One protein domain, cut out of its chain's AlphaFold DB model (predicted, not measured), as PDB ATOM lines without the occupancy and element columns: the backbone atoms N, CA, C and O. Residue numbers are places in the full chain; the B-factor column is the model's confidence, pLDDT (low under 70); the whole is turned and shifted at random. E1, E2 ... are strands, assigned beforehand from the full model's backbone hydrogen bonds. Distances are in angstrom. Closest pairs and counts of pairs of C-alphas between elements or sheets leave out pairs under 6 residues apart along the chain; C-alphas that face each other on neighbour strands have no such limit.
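This is residues 3 to 97 of the 97 residues of an uncharacterized protein of Syntrophomonas sp (UniProt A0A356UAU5). Three sheets follow one another along the longest axis: a large, twisted sheet of six strands, then a small sheet of three, E3, E9 and E8, and beyond it the hairpin E10 and E11 at the far end. In the large sheet the short strands E2 and E1 lie beside four longer ones, in the order E2, E1, E7, E6, E5, E4. The 95 printed residues have no named helix and eleven named strands, E1 to E11 in order along the chain; the class is all strand. The large sheet is mixed, as is the small one in the order E3, E9, E8; the hairpin is antiparallel. The whole is compact, with a radius of gyration of the C-alphas of 14.0 A and spans of 44 by 29 by 21 A.

Start at E1, residues 3 to 5, which forms a hairpin with E2, residues 8 to 10; look for N 10 and O 3, 2.8 A apart. E1 is the parallel neighbour of E7, residues 59 to 64, with N 4 and O 60 at 2.8 A. E3, residues 18 to 21, follows, apart from E2. Next come E4, residues 28 to 35, E5, residues 38 to 45, and E6, residues 50 to 55; with E7 they form a meander, each strand the antiparallel neighbour of the one before. Check N 31 and O 42 at 2.9 A, N 41 and O 53 at 2.8 A, and N 54 and O 61 at 2.8 A. E2 and E4 are the edge strands of this sheet, which is twisted, its C-alphas up to 4.2 A off the best plane. E7 and E8, residues 68 to 71, meet only through their link. E8 forms a hairpin with E9, residues 76 to 79, with N 71 and O 76 at 2.8 A. E9 is parallel to E3 at 27 degrees, with N 20 and O 77 at 2.8 A. E10, residues 86 to 88, and E11, residues 94 to 96, form a hairpin, with N 87 and O 95 at 2.8 A. The closest C-alphas of E8 and E11, Asp 71 and Ile 94, are 5.2 A apart.

Find C-alpha 3 at (-20.467, 10.981, -27.874), where E1 begins. E4 starts at C-alpha 28, (-25.065, 29.838, -14.215), and runs 22.8 A; E5 runs 23.3 A back. E6 and E7 each span 16.5 A. E11 ends at C-alpha 96, (-37.365, 27.352, -34.839).

The C-alphas farthest apart, Glu 36 and Leu 97, are 44.2 A from each other. The printed part has no cut and no long link. Its mean pLDDT is 94.3, and no printed residue is under 70.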
ATOM      1  N   VAL A   3     -19.800   9.805 -28.451       93.50
ATOM      2  CA  VAL A   3     -20.467  10.981 -27.874       93.50
ATOM      3  C   VAL A   3     -21.966  10.740 -27.834       93.50
ATOM      4  O   VAL A   3     -22.554  10.365 -28.843       93.50
ATOM      5  N   PHE A   4     -22.587  10.987 -26.686       96.06
ATOM      6  CA  PHE A   4     -24.026  10.866 -26.499       96.06
ATOM      7  C   PHE A   4     -24.624  12.147 -25.931       96.06
ATOM      8  O   PHE A   4     -24.050  12.793 -25.050       96.06
ATOM      9  N   LEU A   5     -25.825  12.473 -26.398       96.56
ATOM     10  CA  LEU A   5     -26.657  13.550 -25.882       96.56
ATOM     11  C   LEU A   5     -28.059  13.005 -25.616       96.56
ATOM     12  O   LEU A   5     -28.709  12.511 -26.533       96.56
ATOM     13  N   ASN A   6     -28.525  13.074 -24.366       96.50
ATOM     14  CA  ASN A   6     -29.829  12.540 -23.945       96.50
ATOM     15  C   ASN A   6     -30.075  11.087 -24.408       96.50
ATOM     16  O   ASN A   6     -31.193  10.706 -24.741       96.50
ATOM     17  N   GLY A   7     -29.018  10.267 -24.434       93.75
ATOM     18  CA  GLY A   7     -29.070   8.866 -24.868       93.75
ATOM     19  C   GLY A   7     -29.000   8.644 -26.384       93.75
ATOM     20  O   GLY A   7     -28.913   7.495 -26.812       93.75
ATOM     21  N   GLN A   8     -28.989   9.701 -27.201       93.50
ATOM     22  CA  GLN A   8     -28.767   9.611 -28.644       93.50
ATOM     23  C   GLN A   8     -27.271   9.726 -28.962       93.50
ATOM     24  O   GLN A   8     -26.609  10.656 -28.503       93.50
ATOM     25  N   GLU A   9     -26.743   8.804 -29.771       94.31
ATOM     26  CA  GLU A   9     -25.365   8.880 -30.268       94.31
ATOM     27  C   GLU A   9     -25.211  10.031 -31.274       94.31
ATOM     28  O   GLU A   9     -26.057  10.249 -32.147       94.31
ATOM     29  N   MET A  10     -24.123  10.777 -31.119       91.81
ATOM     30  CA  MET A  10     -23.797  11.990 -31.855       91.81
ATOM     31  C   MET A  10     -22.504  11.795 -32.639       91.81
ATOM     32  O   MET A  10     -21.573  11.129 -32.184       91.81
ATOM     33  N   PHE A  11     -22.415  12.440 -33.800       88.56
ATOM     34  CA  PHE A  11     -21.145  12.547 -34.506       88.56
ATOM     35  C   PHE A  11     -20.257  13.568 -33.802       88.56
ATOM     36  O   PHE A  11     -20.706  14.655 -33.442       88.56
ATOM     37  N   PHE A  12     -18.989  13.218 -33.610       82.31
ATOM     38  CA  PHE A  12     -18.001  14.177 -33.142       82.31
ATOM     39  C   PHE A  12     -17.751  15.222 -34.235       82.31
ATOM     40  O   PHE A  12     -17.457  14.868 -35.377       82.31
ATOM     41  N   THR A  13     -17.840  16.497 -33.870       83.44
ATOM     42  CA  THR A  13     -17.539  17.632 -34.744       83.44
ATOM     43  C   THR A  13     -16.362  18.407 -34.165       83.44
ATOM     44  O   THR A  13     -16.288  18.660 -32.961       83.44
ATOM     45  N   GLU A  14     -15.405  18.775 -35.016       80.69
ATOM     46  CA  GLU A  14     -14.299  19.638 -34.602       80.69
ATOM     47  C   GLU A  14     -14.854  21.014 -34.195       80.69
ATOM     48  O   GLU A  14     -15.629  21.618 -34.936       80.69
ATOM     49  N   GLY A  15     -14.515  21.482 -32.990       82.38
ATOM     50  CA  GLY A  15     -15.117  22.678 -32.379       82.38
ATOM     51  C   GLY A  15     -16.394  22.421 -31.564       82.38
ATOM     52  O   GLY A  15     -16.809  23.296 -30.808       82.38
ATOM     53  N   GLY A  16     -16.964  21.213 -31.633       87.12
ATOM     54  CA  GLY A  16     -18.133  20.804 -30.856       87.12
ATOM     55  C   GLY A  16     -19.454  21.403 -31.347       87.12
ATOM     56  O   GLY A  16     -19.560  21.901 -32.467       87.12
ATOM     57  N   TYR A  17     -20.478  21.316 -30.495       92.50
ATOM     58  CA  TYR A  17     -21.797  21.905 -30.728       92.50
ATOM     59  C   TYR A  17     -22.019  23.099 -29.795       92.50
ATOM     60  O   TYR A  17     -21.682  23.044 -28.612       92.50
ATOM     61  N   GLU A  18     -22.640  24.155 -30.311       95.00
ATOM     62  CA  GLU A  18     -23.072  25.314 -29.534       95.00
ATOM     63  C   GLU A  18     -24.443  25.051 -28.890       95.00
ATOM     64  O   GLU A  18     -25.400  24.681 -29.575       95.00
ATOM     65  N   TYR A  19     -24.565  25.274 -27.579       95.62
ATOM     66  CA  TYR A  19     -25.859  25.227 -26.892       95.62
ATOM     67  C   TYR A  19     -26.633  26.533 -27.089       95.62
ATOM     68  O   TYR A  19     -26.206  27.593 -26.632       95.62
ATOM     69  N   ILE A  20     -27.811  26.444 -27.706       97.12
ATOM     70  CA  ILE A  20     -28.738  27.558 -27.903       97.12
ATOM     71  C   ILE A  20     -29.893  27.427 -26.914       97.12
ATOM     72  O   ILE A  20     -30.673  26.478 -26.970       97.12
ATOM     73  N   PHE A  21     -30.018  28.387 -26.004       97.31
ATOM     74  CA  PHE A  21     -31.064  28.393 -24.984       97.31
ATOM     75  C   PHE A  21     -32.289  29.145 -25.500       97.31
ATOM     76  O   PHE A  21     -32.212  30.351 -25.733       97.31
ATOM     77  N   MET A  22     -33.422  28.451 -25.643       95.38
ATOM     78  CA  MET A  22     -34.682  29.072 -26.073       95.38
ATOM     79  C   MET A  22     -35.205  30.083 -25.049       95.38
ATOM     80  O   MET A  22     -35.711  31.146 -25.409       95.38
ATOM     81  N   LYS A  23     -35.019  29.788 -23.759       95.31
ATOM     82  CA  LYS A  23     -35.273  30.716 -22.661       95.31
ATOM     83  C   LYS A  23     -33.958  31.304 -22.147       95.31
ATOM     84  O   LYS A  23     -33.080  30.538 -21.735       95.31
ATOM     85  N   PRO A  24     -33.811  32.640 -22.098       95.88
ATOM     86  CA  PRO A  24     -32.578  33.260 -21.639       95.88
ATOM     87  C   PRO A  24     -32.299  32.928 -20.168       95.88
ATOM     88  O   PRO A  24     -33.218  32.769 -19.363       95.88
ATOM     89  N   TYR A  25     -31.018  32.872 -19.824       96.50
ATOM     90  CA  TYR A  25     -30.513  32.790 -18.456       96.50
ATOM     91  C   TYR A  25     -29.584  33.978 -18.199       96.50
ATOM     92  O   TYR A  25     -29.040  34.562 -19.136       96.50
ATOM     93  N   THR A  26     -29.398  34.351 -16.936       97.12
ATOM     94  CA  THR A  26     -28.443  35.414 -16.560       97.12
ATOM     95  C   THR A  26     -27.273  34.845 -15.774       97.12
ATOM     96  O   THR A  26     -26.126  35.254 -15.943       97.12
ATOM     97  N   ARG A  27     -27.565  33.894 -14.894       96.94
ATOM     98  CA  ARG A  27     -26.598  33.262 -14.008       96.94
ATOM     99  C   ARG A  27     -26.516  31.783 -14.321       96.94
ATOM    100  O   ARG A  27     -27.514  31.127 -14.611       96.94
ATOM    101  N   HIS A  28     -25.309  31.263 -14.194       97.56
ATOM    102  CA  HIS A  28     -25.065  29.838 -14.215       97.56
ATOM    103  C   HIS A  28     -23.971  29.497 -13.209       97.56
ATOM    104  O   HIS A  28     -23.165  30.349 -12.825       97.56
ATOM    105  N   GLN A  29     -23.979  28.251 -12.766       97.12
ATOM    106  CA  GLN A  29     -22.921  27.646 -11.976       97.12
ATOM    107  C   GLN A  29     -22.303  26.523 -12.794       97.12
ATOM    108  O   GLN A  29     -23.003  25.840 -13.542       97.12
ATOM    109  N   HIS A  30     -21.000  26.352 -12.636       97.19
ATOM    110  CA  HIS A  30     -20.221  25.326 -13.302       97.19
ATOM    111  C   HIS A  30     -19.353  24.640 -12.252       97.19
ATOM    112  O   HIS A  30     -18.612  25.306 -11.527       97.19
ATOM    113  N   GLU A  31     -19.420  23.317 -12.198       97.56
ATOM    114  CA  GLU A  31     -18.597  22.492 -11.324       97.56
ATOM    115  C   GLU A  31     -17.992  21.335 -12.122       97.56
ATOM    116  O   GLU A  31     -18.699  20.654 -12.865       97.56
ATOM    117  N   VAL A  32     -16.689  21.105 -11.946       97.81
ATOM    118  CA  VAL A  32     -15.984  19.940 -12.496       97.81
ATOM    119  C   VAL A  32     -15.527  19.062 -11.343       97.81
ATOM    120  O   VAL A  32     -14.741  19.482 -10.492       97.81
ATOM    121  N   ILE A  33     -15.995  17.821 -11.335       97.00
ATOM    122  CA  ILE A  33     -15.681  16.815 -10.330       97.00
ATOM    123  C   ILE A  33     -14.785  15.767 -10.983       97.00
ATOM    124  O   ILE A  33     -15.251  14.913 -11.740       97.00
ATOM    125  N   LYS A  34     -13.492  15.809 -10.662       95.69
ATOM    126  CA  LYS A  34     -12.529  14.804 -11.125       95.69
ATOM    127  C   LYS A  34     -12.738  13.475 -10.402       95.69
ATOM    128  O   LYS A  34     -12.961  13.440  -9.189       95.69
ATOM    129  N   ARG A  35     -12.648  12.378 -11.146       91.31
ATOM    130  CA  ARG A  35     -12.700  10.992 -10.666       91.31
ATOM    131  C   ARG A  35     -11.483  10.235 -11.200       91.31
ATOM    132  O   ARG A  35     -10.762  10.731 -12.056       91.31
ATOM    133  N   GLU A  36     -11.245   9.039 -10.673       90.56
ATOM    134  CA  GLU A  36     -10.082   8.218 -11.043       90.56
ATOM    135  C   GLU A  36     -10.054   7.859 -12.540       90.56
ATOM    136  O   GLU A  36      -8.987   7.846 -13.143       90.56
ATOM    137  N   HIS A  37     -11.226   7.657 -13.153       89.50
ATOM    138  CA  HIS A  37     -11.375   7.235 -14.554       89.50
ATOM    139  C   HIS A  37     -12.199   8.212 -15.404       89.50
ATOM    140  O   HIS A  37     -12.920   7.804 -16.314       89.50
ATOM    141  N   GLY A  38     -12.151   9.504 -15.076       93.81
ATOM    142  CA  GLY A  38     -12.889  10.510 -15.831       93.81
ATOM    143  C   GLY A  38     -13.227  11.762 -15.042       93.81
ATOM    144  O   GLY A  38     -12.751  11.983 -13.929       93.81
ATOM    145  N   GLU A  39     -14.105  12.578 -15.606       96.88
ATOM    146  CA  GLU A  39     -14.626  13.772 -14.953       96.88
ATOM    147  C   GLU A  39     -16.123  13.930 -15.185       96.88
ATOM    148  O   GLU A  39     -16.673  13.520 -16.207       96.88
ATOM    149  N   ILE A  40     -16.788  14.509 -14.190       96.88
ATOM    150  CA  ILE A  40     -18.189  14.900 -14.282       96.88
ATOM    151  C   ILE A  40     -18.240  16.417 -14.264       96.88
ATOM    152  O   ILE A  40     -17.799  17.038 -13.300       96.88
ATOM    153  N   THR A  41     -18.846  16.994 -15.288       97.69
ATOM    154  CA  THR A  41     -19.140  18.420 -15.365       97.69
ATOM    155  C   THR A  41     -20.623  18.632 -15.104       97.69
ATOM    156  O   THR A  41     -21.471  18.025 -15.760       97.69
ATOM    157  N   ILE A  42     -20.949  19.489 -14.141       97.88
ATOM    158  CA  ILE A  42     -22.316  19.858 -13.775       97.88
ATOM    159  C   ILE A  42     -22.484  21.350 -14.036       97.88
ATOM    160  O   ILE A  42     -21.724  22.171 -13.527       97.88
ATOM    161  N   GLN A  43     -23.499  21.700 -14.818       98.06
ATOM    162  CA  GLN A  43     -23.858  23.079 -15.120       98.06
ATOM    163  C   GLN A  43     -25.320  23.315 -14.749       98.06
ATOM    164  O   GLN A  43     -26.207  22.587 -15.199       98.06
ATOM    165  N   LEU A  44     -25.564  24.323 -13.914       98.12
ATOM    166  CA  LEU A  44     -26.891  24.685 -13.414       98.12
ATOM    167  C   LEU A  44     -27.193  26.129 -13.808       98.12
ATOM    168  O   LEU A  44     -26.429  27.030 -13.464       98.12
ATOM    169  N   TYR A  45     -28.306  26.352 -14.497       98.12
ATOM    170  CA  TYR A  45     -28.706  27.659 -15.016       98.12
ATOM    171  C   TYR A  45     -29.936  28.186 -14.270       98.12
ATOM    172  O   TYR A  45     -30.814  27.418 -13.869       98.12
ATOM    173  N   ASP A  46     -30.027  29.506 -14.089       97.62
ATOM    174  CA  ASP A  46     -31.136  30.140 -13.357       97.62
ATOM    175  C   ASP A  46     -32.492  30.083 -14.085       97.62
ATOM    176  O   ASP A  46     -33.539  30.246 -13.458       97.62
ATOM    177  N   ASN A  47     -32.496  29.757 -15.378       96.38
ATOM    178  CA  ASN A  47     -33.702  29.441 -16.145       96.38
ATOM    179  C   ASN A  47     -34.233  28.009 -15.898       96.38
ATOM    180  O   ASN A  47     -35.264  27.631 -16.458       96.38
ATOM    181  N   GLY A  48     -33.554  27.221 -15.055       96.69
ATOM    182  CA  GLY A  48     -33.929  25.859 -14.676       96.69
ATOM    183  C   GLY A  48     -33.332  24.757 -15.556       96.69
ATOM    184  O   GLY A  48     -33.633  23.580 -15.325       96.69
ATOM    185  N   VAL A  49     -32.507  25.106 -16.549       98.06
ATOM    186  CA  VAL A  49     -31.735  24.132 -17.332       98.06
ATOM    187  C   VAL A  49     -30.609  23.554 -16.472       98.06
ATOM    188  O   VAL A  49     -29.964  24.251 -15.688       98.06
ATOM    189  N   GLN A  50     -30.373  22.256 -16.616       98.12
ATOM    190  CA  GLN A  50     -29.274  21.524 -16.003       98.12
ATOM    191  C   GLN A  50     -28.611  20.664 -17.070       98.12
ATOM    192  O   GLN A  50     -29.294  19.891 -17.742       98.12
ATOM    193  N   ILE A  51     -27.292  20.779 -17.192       98.06
ATOM    194  CA  ILE A  51     -26.473  19.992 -18.116       98.06
ATOM    195  C   ILE A  51     -25.467  19.208 -17.283       98.06
ATOM    196  O   ILE A  51     -24.739  19.780 -16.472       98.06
ATOM    197  N   ARG A  52     -25.440  17.890 -17.459       97.88
ATOM    198  CA  ARG A  52     -24.503  16.989 -16.786       97.88
ATOM    199  C   ARG A  52     -23.747  16.202 -17.835       97.88
ATOM    200  O   ARG A  52     -24.375  15.484 -18.606       97.88
ATOM    201  N   THR A  53     -22.430  16.314 -17.838       96.81
ATOM    202  CA  THR A  53     -21.568  15.612 -18.784       96.81
ATOM    203  C   THR A  53     -20.619  14.710 -18.017       96.81
ATOM    204  O   THR A  53     -19.914  15.175 -17.130       96.81
ATOM    205  N   LEU A  54     -20.612  13.424 -18.350       96.31
ATOM    206  CA  LEU A  54     -19.604  12.467 -17.916       96.31
ATOM    207  C   LEU A  54     -18.615  12.266 -19.063       96.31
ATOM    208  O   LEU A  54     -19.026  11.919 -20.168       96.31
ATOM    209  N   VAL A  55     -17.332  12.467 -18.789       95.31
ATOM    210  CA  VAL A  55     -16.230  12.187 -19.713       95.31
ATOM    211  C   VAL A  55     -15.409  11.042 -19.143       95.31
ATOM    212  O   VAL A  55     -14.969  11.101 -17.997       95.31
ATOM    213  N   THR A  56     -15.197  10.016 -19.954       95.31
ATOM    214  CA  THR A  56     -14.316   8.872 -19.692       95.31
ATOM    215  C   THR A  56     -13.331   8.725 -20.854       95.31
ATOM    216  O   THR A  56     -13.390   9.487 -21.818       95.31
ATOM    217  N   GLU A  57     -12.430   7.745 -20.791       92.81
ATOM    218  CA  GLU A  57     -11.492   7.466 -21.890       92.81
ATOM    219  C   GLU A  57     -12.210   7.041 -23.189       92.81
ATOM    220  O   GLU A  57     -11.785   7.388 -24.295       92.81
ATOM    221  N   ASP A  58     -13.340   6.342 -23.059       93.81
ATOM    222  CA  ASP A  58     -14.047   5.732 -24.188       93.81
ATOM    223  C   ASP A  58     -15.273   6.527 -24.651       93.81
ATOM    224  O   ASP A  58     -15.656   6.463 -25.828       93.81
ATOM    225  N   GLU A  59     -15.890   7.289 -23.748       93.88
ATOM    226  CA  GLU A  59     -17.220   7.868 -23.933       93.88
ATOM    227  C   GLU A  59     -17.367   9.251 -23.287       93.88
ATOM    228  O   GLU A  59     -16.911   9.492 -22.167       93.88
ATOM    229  N   VAL A  60     -18.083  10.132 -23.987       94.62
ATOM    230  CA  VAL A  60     -18.637  11.383 -23.471       94.62
ATOM    231  C   VAL A  60     -20.157  11.284 -23.503       94.62
ATOM    232  O   VAL A  60     -20.743  11.191 -24.578       94.62
ATOM    233  N   THR A  61     -20.805  11.374 -22.347       96.19
ATOM    234  CA  THR A  61     -22.267  11.315 -22.243       96.19
ATOM    235  C   THR A  61     -22.803  12.559 -21.562       96.19
ATOM    236  O   THR A  61     -22.477  12.843 -20.411       96.19
ATOM    237  N   THR A  62     -23.650  13.299 -22.278       97.25
ATOM    238  CA  THR A  62     -24.317  14.506 -21.788       97.25
ATOM    239  C   THR A  62     -25.809  14.266 -21.589       97.25
ATOM    240  O   THR A  62     -26.494  13.748 -22.470       97.25
ATOM    241  N   LEU A  63     -26.327  14.694 -20.438       98.00
ATOM    242  CA  LEU A  63     -27.746  14.723 -20.106       98.00
ATOM    243  C   LEU A  63     -28.193  16.157 -19.823       98.00
ATOM    244  O   LEU A  63     -27.638  16.826 -18.950       98.00
ATOM    245  N   ILE A  64     -29.237  16.590 -20.520       98.06
ATOM    246  CA  ILE A  64     -29.906  17.879 -20.363       98.06
ATOM    247  C   ILE A  64     -31.332  17.614 -19.885       98.06
ATOM    248  O   ILE A  64     -32.039  16.789 -20.458       98.06
ATOM    249  N   ASN A  65     -31.782  18.306 -18.838       97.62
ATOM    250  CA  ASN A  65     -33.137  18.153 -18.281       97.62
ATOM    251  C   ASN A  65     -34.235  18.851 -19.119       97.62
ATOM    252  O   ASN A  65     -35.174  19.427 -18.563       97.62
ATOM    253  N   ARG A  66     -34.088  18.844 -20.441       96.88
ATOM    254  CA  ARG A  66     -34.997  19.419 -21.434       96.88
ATOM    255  C   ARG A  66     -34.953  18.570 -22.694       96.88
ATOM    256  O   ARG A  66     -33.962  17.876 -22.939       96.88
ATOM    257  N   ASP A  67     -35.994  18.700 -23.502       95.88
ATOM    258  CA  ASP A  67     -35.931  18.255 -24.885       95.88
ATOM    259  C   ASP A  67     -34.917  19.099 -25.659       95.88
ATOM    260  O   ASP A  67     -34.675  20.273 -25.353       95.88
ATOM    261  N   VAL A  68     -34.296  18.476 -26.654       96.62
ATOM    262  CA  VAL A  68     -33.271  19.113 -27.475       96.62
ATOM    263  C   VAL A  68     -33.522  18.868 -28.952       96.62
ATOM    264  O   VAL A  68     -33.941  17.782 -29.352       96.62
ATOM    265  N   ALA A  69     -33.214  19.867 -29.774       95.69
ATOM    266  CA  ALA A  69     -33.138  19.710 -31.220       95.69
ATOM    267  C   ALA A  69     -31.690  19.870 -31.680       95.69
ATOM    268  O   ALA A  69     -31.026  20.851 -31.349       95.69
ATOM    269  N   ILE A  70     -31.204  18.894 -32.441       94.75
ATOM    270  CA  ILE A  70     -29.822  18.853 -32.921       94.75
ATOM    271  C   ILE A  70     -29.799  19.310 -34.374       94.75
ATOM    272  O   ILE A  70     -30.353  18.636 -35.245       94.75
ATOM    273  N   ASP A  71     -29.122  20.426 -34.616       94.50
ATOM    274  CA  ASP A  71     -28.775  20.924 -35.937       94.50
ATOM    275  C   ASP A  71     -27.355  20.481 -36.278       94.50
ATOM    276  O   ASP A  71     -26.361  21.029 -35.787       94.50
ATOM    277  N   THR A  72     -27.263  19.448 -37.110       91.56
ATOM    278  CA  THR A  72     -25.983  18.865 -37.522       91.56
ATOM    279  C   THR A  72     -25.289  19.663 -38.619       91.56
ATOM    280  O   THR A  72     -24.115  19.426 -38.870       91.56
ATOM    281  N   VAL A  73     -25.996  20.579 -39.283       92.69
ATOM    282  CA  VAL A  73     -25.439  21.406 -40.364       92.69
ATOM    283  C   VAL A  73     -24.716  22.612 -39.775       92.69
ATOM    284  O   VAL A  73     -23.616  22.952 -40.201       92.69
ATOM    285  N   ASN A  74     -25.322  23.233 -38.765       93.25
ATOM    286  CA  ASN A  74     -24.811  24.440 -38.119       93.25
ATOM    287  C   ASN A  74     -24.089  24.165 -36.793       93.25
ATOM    288  O   ASN A  74     -23.665  25.113 -36.138       93.25
ATOM    289  N   ASN A  75     -23.973  22.896 -36.389       94.12
ATOM    290  CA  ASN A  75     -23.393  22.465 -35.116       94.12
ATOM    291  C   ASN A  75     -24.052  23.142 -33.904       94.12
ATOM    292  O   ASN A  75     -23.374  23.646 -33.011       94.12
ATOM    293  N   LYS A  76     -25.390  23.148 -33.863       95.69
ATOM    294  CA  LYS A  76     -26.170  23.742 -32.767       95.69
ATOM    295  C   LYS A  76     -27.041  22.708 -32.074       95.69
ATOM    296  O   LYS A  76     -27.610  21.826 -32.711       95.69
ATOM    297  N   ILE A  77     -27.173  22.839 -30.763       96.62
ATOM    298  CA  ILE A  77     -28.110  22.077 -29.942       96.62
ATOM    299  C   ILE A  77     -29.055  23.085 -29.299       96.62
ATOM    300  O   ILE A  77     -28.661  23.841 -28.413       96.62
ATOM    301  N   TYR A  78     -30.304  23.094 -29.744       97.19
ATOM    302  CA  TYR A  78     -31.346  23.937 -29.174       97.19
ATOM    303  C   TYR A  78     -31.927  23.255 -27.939       97.19
ATOM    304  O   TYR A  78     -32.408  22.129 -28.034       97.19
ATOM    305  N   ILE A  79     -31.880  23.935 -26.798       97.50
ATOM    306  CA  ILE A  79     -32.469  23.500 -25.530       97.50
ATOM    307  C   ILE A  79     -33.883  24.072 -25.469       97.50
ATOM    308  O   ILE A  79     -34.049  25.289 -25.344       97.50
ATOM    309  N   LEU A  80     -34.876  23.199 -25.621       96.56
ATOM    310  CA  LEU A  80     -36.267  23.565 -25.875       96.56
ATOM    311  C   LEU A  80     -37.044  23.827 -24.578       96.56
ATOM    312  O   LEU A  80     -36.805  23.192 -23.550       96.56
ATOM    313  N   GLU A  81     -38.011  24.738 -24.654       94.62
ATOM    314  CA  GLU A  81     -39.083  24.889 -23.664       94.62
ATOM    315  C   GLU A  81     -40.301  24.037 -24.070       94.62
ATOM    316  O   GLU A  81     -40.400  23.603 -25.217       94.62
ATOM    317  N   GLU A  82     -41.244  23.808 -23.150       90.50
ATOM    318  CA  GLU A  82     -42.404  22.917 -23.369       90.50
ATOM    319  C   GLU A  82     -43.262  23.291 -24.591       90.50
ATOM    320  O   GLU A  82     -43.861  22.424 -25.225       90.50
ATOM    321  N   ASP A  83     -43.323  24.577 -24.933       91.31
ATOM    322  CA  ASP A  83     -44.098  25.124 -26.046       91.31
ATOM    323  C   ASP A  83     -43.255  25.421 -27.297       91.31
ATOM    324  O   ASP A  83     -43.791  25.892 -28.305       91.31
ATOM    325  N   SER A  84     -41.952  25.125 -27.259       92.31
ATOM    326  CA  SER A  84     -41.051  25.352 -28.388       92.31
ATOM    327  C   SER A  84     -41.455  24.499 -29.586       92.31
ATOM    328  O   SER A  84     -41.581  23.277 -29.501       92.31
ATOM    329  N   LYS A  85     -41.610  25.145 -30.740       91.81
ATOM    330  CA  LYS A  85     -41.887  24.469 -32.004       91.81
ATOM    331  C   LYS A  85     -40.629  24.472 -32.848       91.81
ATOM    332  O   LYS A  85     -40.073  25.518 -33.158       91.81
ATOM    333  N   VAL A  86     -40.189  23.282 -33.228       92.94
ATOM    334  CA  VAL A  86     -39.037  23.104 -34.108       92.94
ATOM    335  C   VAL A  86     -39.414  22.223 -35.281       92.94
ATOM    336  O   VAL A  86     -40.180  21.267 -35.151       92.94
ATOM    337  N   LYS A  87     -38.849  22.536 -36.438       94.12
ATOM    338  CA  LYS A  87     -38.949  21.728 -37.642       94.12
ATOM    339  C   LYS A  87     -37.561  21.231 -38.007       94.12
ATOM    340  O   LYS A  87     -36.642  22.016 -38.221       94.12
ATOM    341  N   LYS A  88     -37.425  19.908 -38.095       92.25
ATOM    342  CA  LYS A  88     -36.211  19.267 -38.595       92.25
ATOM    343  C   LYS A  88     -36.296  19.129 -40.107       92.25
ATOM    344  O   LYS A  88     -37.213  18.484 -40.620       92.25
ATOM    345  N   ASN A  89     -35.351  19.737 -40.809       93.25
ATOM    346  CA  ASN A  89     -35.259  19.633 -42.257       93.25
ATOM    347  C   ASN A  89     -34.562  18.323 -42.671       93.25
ATOM    348  O   ASN A  89     -33.821  17.736 -41.876       93.25
ATOM    349  N   PRO A  90     -34.776  17.840 -43.912       93.00
ATOM    350  CA  PRO A  90     -34.164  16.598 -44.393       93.00
ATOM    351  C   PRO A  90     -32.630  16.605 -44.415       93.00
ATOM    352  O   PRO A  90     -32.020  15.544 -44.346       93.00
ATOM    353  N   ASP A  91     -32.013  17.784 -44.510       90.62
ATOM    354  CA  ASP A  91     -30.559  17.974 -44.493       90.62
ATOM    355  C   ASP A  91     -29.950  17.934 -43.078       90.62
ATOM    356  O   ASP A  91     -28.730  17.940 -42.933       90.62
ATOM    357  N   GLY A  92     -30.787  17.865 -42.037       87.31
ATOM    358  CA  GLY A  92     -30.364  17.867 -40.639       87.31
ATOM    359  C   GLY A  92     -30.288  19.251 -39.993       87.31
ATOM    360  O   GLY A  92     -29.948  19.325 -38.812       87.31
ATOM    361  N   SER A  93     -30.631  20.325 -40.714       92.38
ATOM    362  CA  SER A  93     -30.794  21.659 -40.126       92.38
ATOM    363  C   SER A  93     -32.079  21.764 -39.296       92.38
ATOM    364  O   SER A  93     -33.048  21.024 -39.518       92.38
ATOM    365  N   ILE A  94     -32.092  22.684 -38.329       95.31
ATOM    366  CA  ILE A  94     -33.259  22.954 -37.480       95.31
ATOM    367  C   ILE A  94     -33.772  24.370 -37.731       95.31
ATOM    368  O   ILE A  94     -33.018  25.338 -37.684       95.31
ATOM    369  N   GLU A  95     -35.081  24.483 -37.940       92.31
ATOM    370  CA  GLU A  95     -35.813  25.747 -37.974       92.31
ATOM    371  C   GLU A  95     -36.665  25.874 -36.704       92.31
ATOM    372  O   GLU A  95     -37.403  24.952 -36.347       92.31
ATOM    373  N   VAL A  96     -36.551  27.007 -36.014       89.12
ATOM    374  CA  VAL A  96     -37.365  27.352 -34.839       89.12
ATOM    375  C   VAL A  96     -38.572  28.168 -35.314       89.12
ATOM    376  O   VAL A  96     -38.386  29.119 -36.074       89.12
ATOM    377  N   LEU A  97     -39.782  27.786 -34.893       86.38
ATOM    378  CA  LEU A  97     -41.065  28.334 -35.361       86.38
ATOM    379  C   LEU A  97     -41.772  29.197 -34.313       86.38
ATOM    380  O   LEU A  97     -41.751  28.816 -33.121       86.38
TER     381      LEU A  97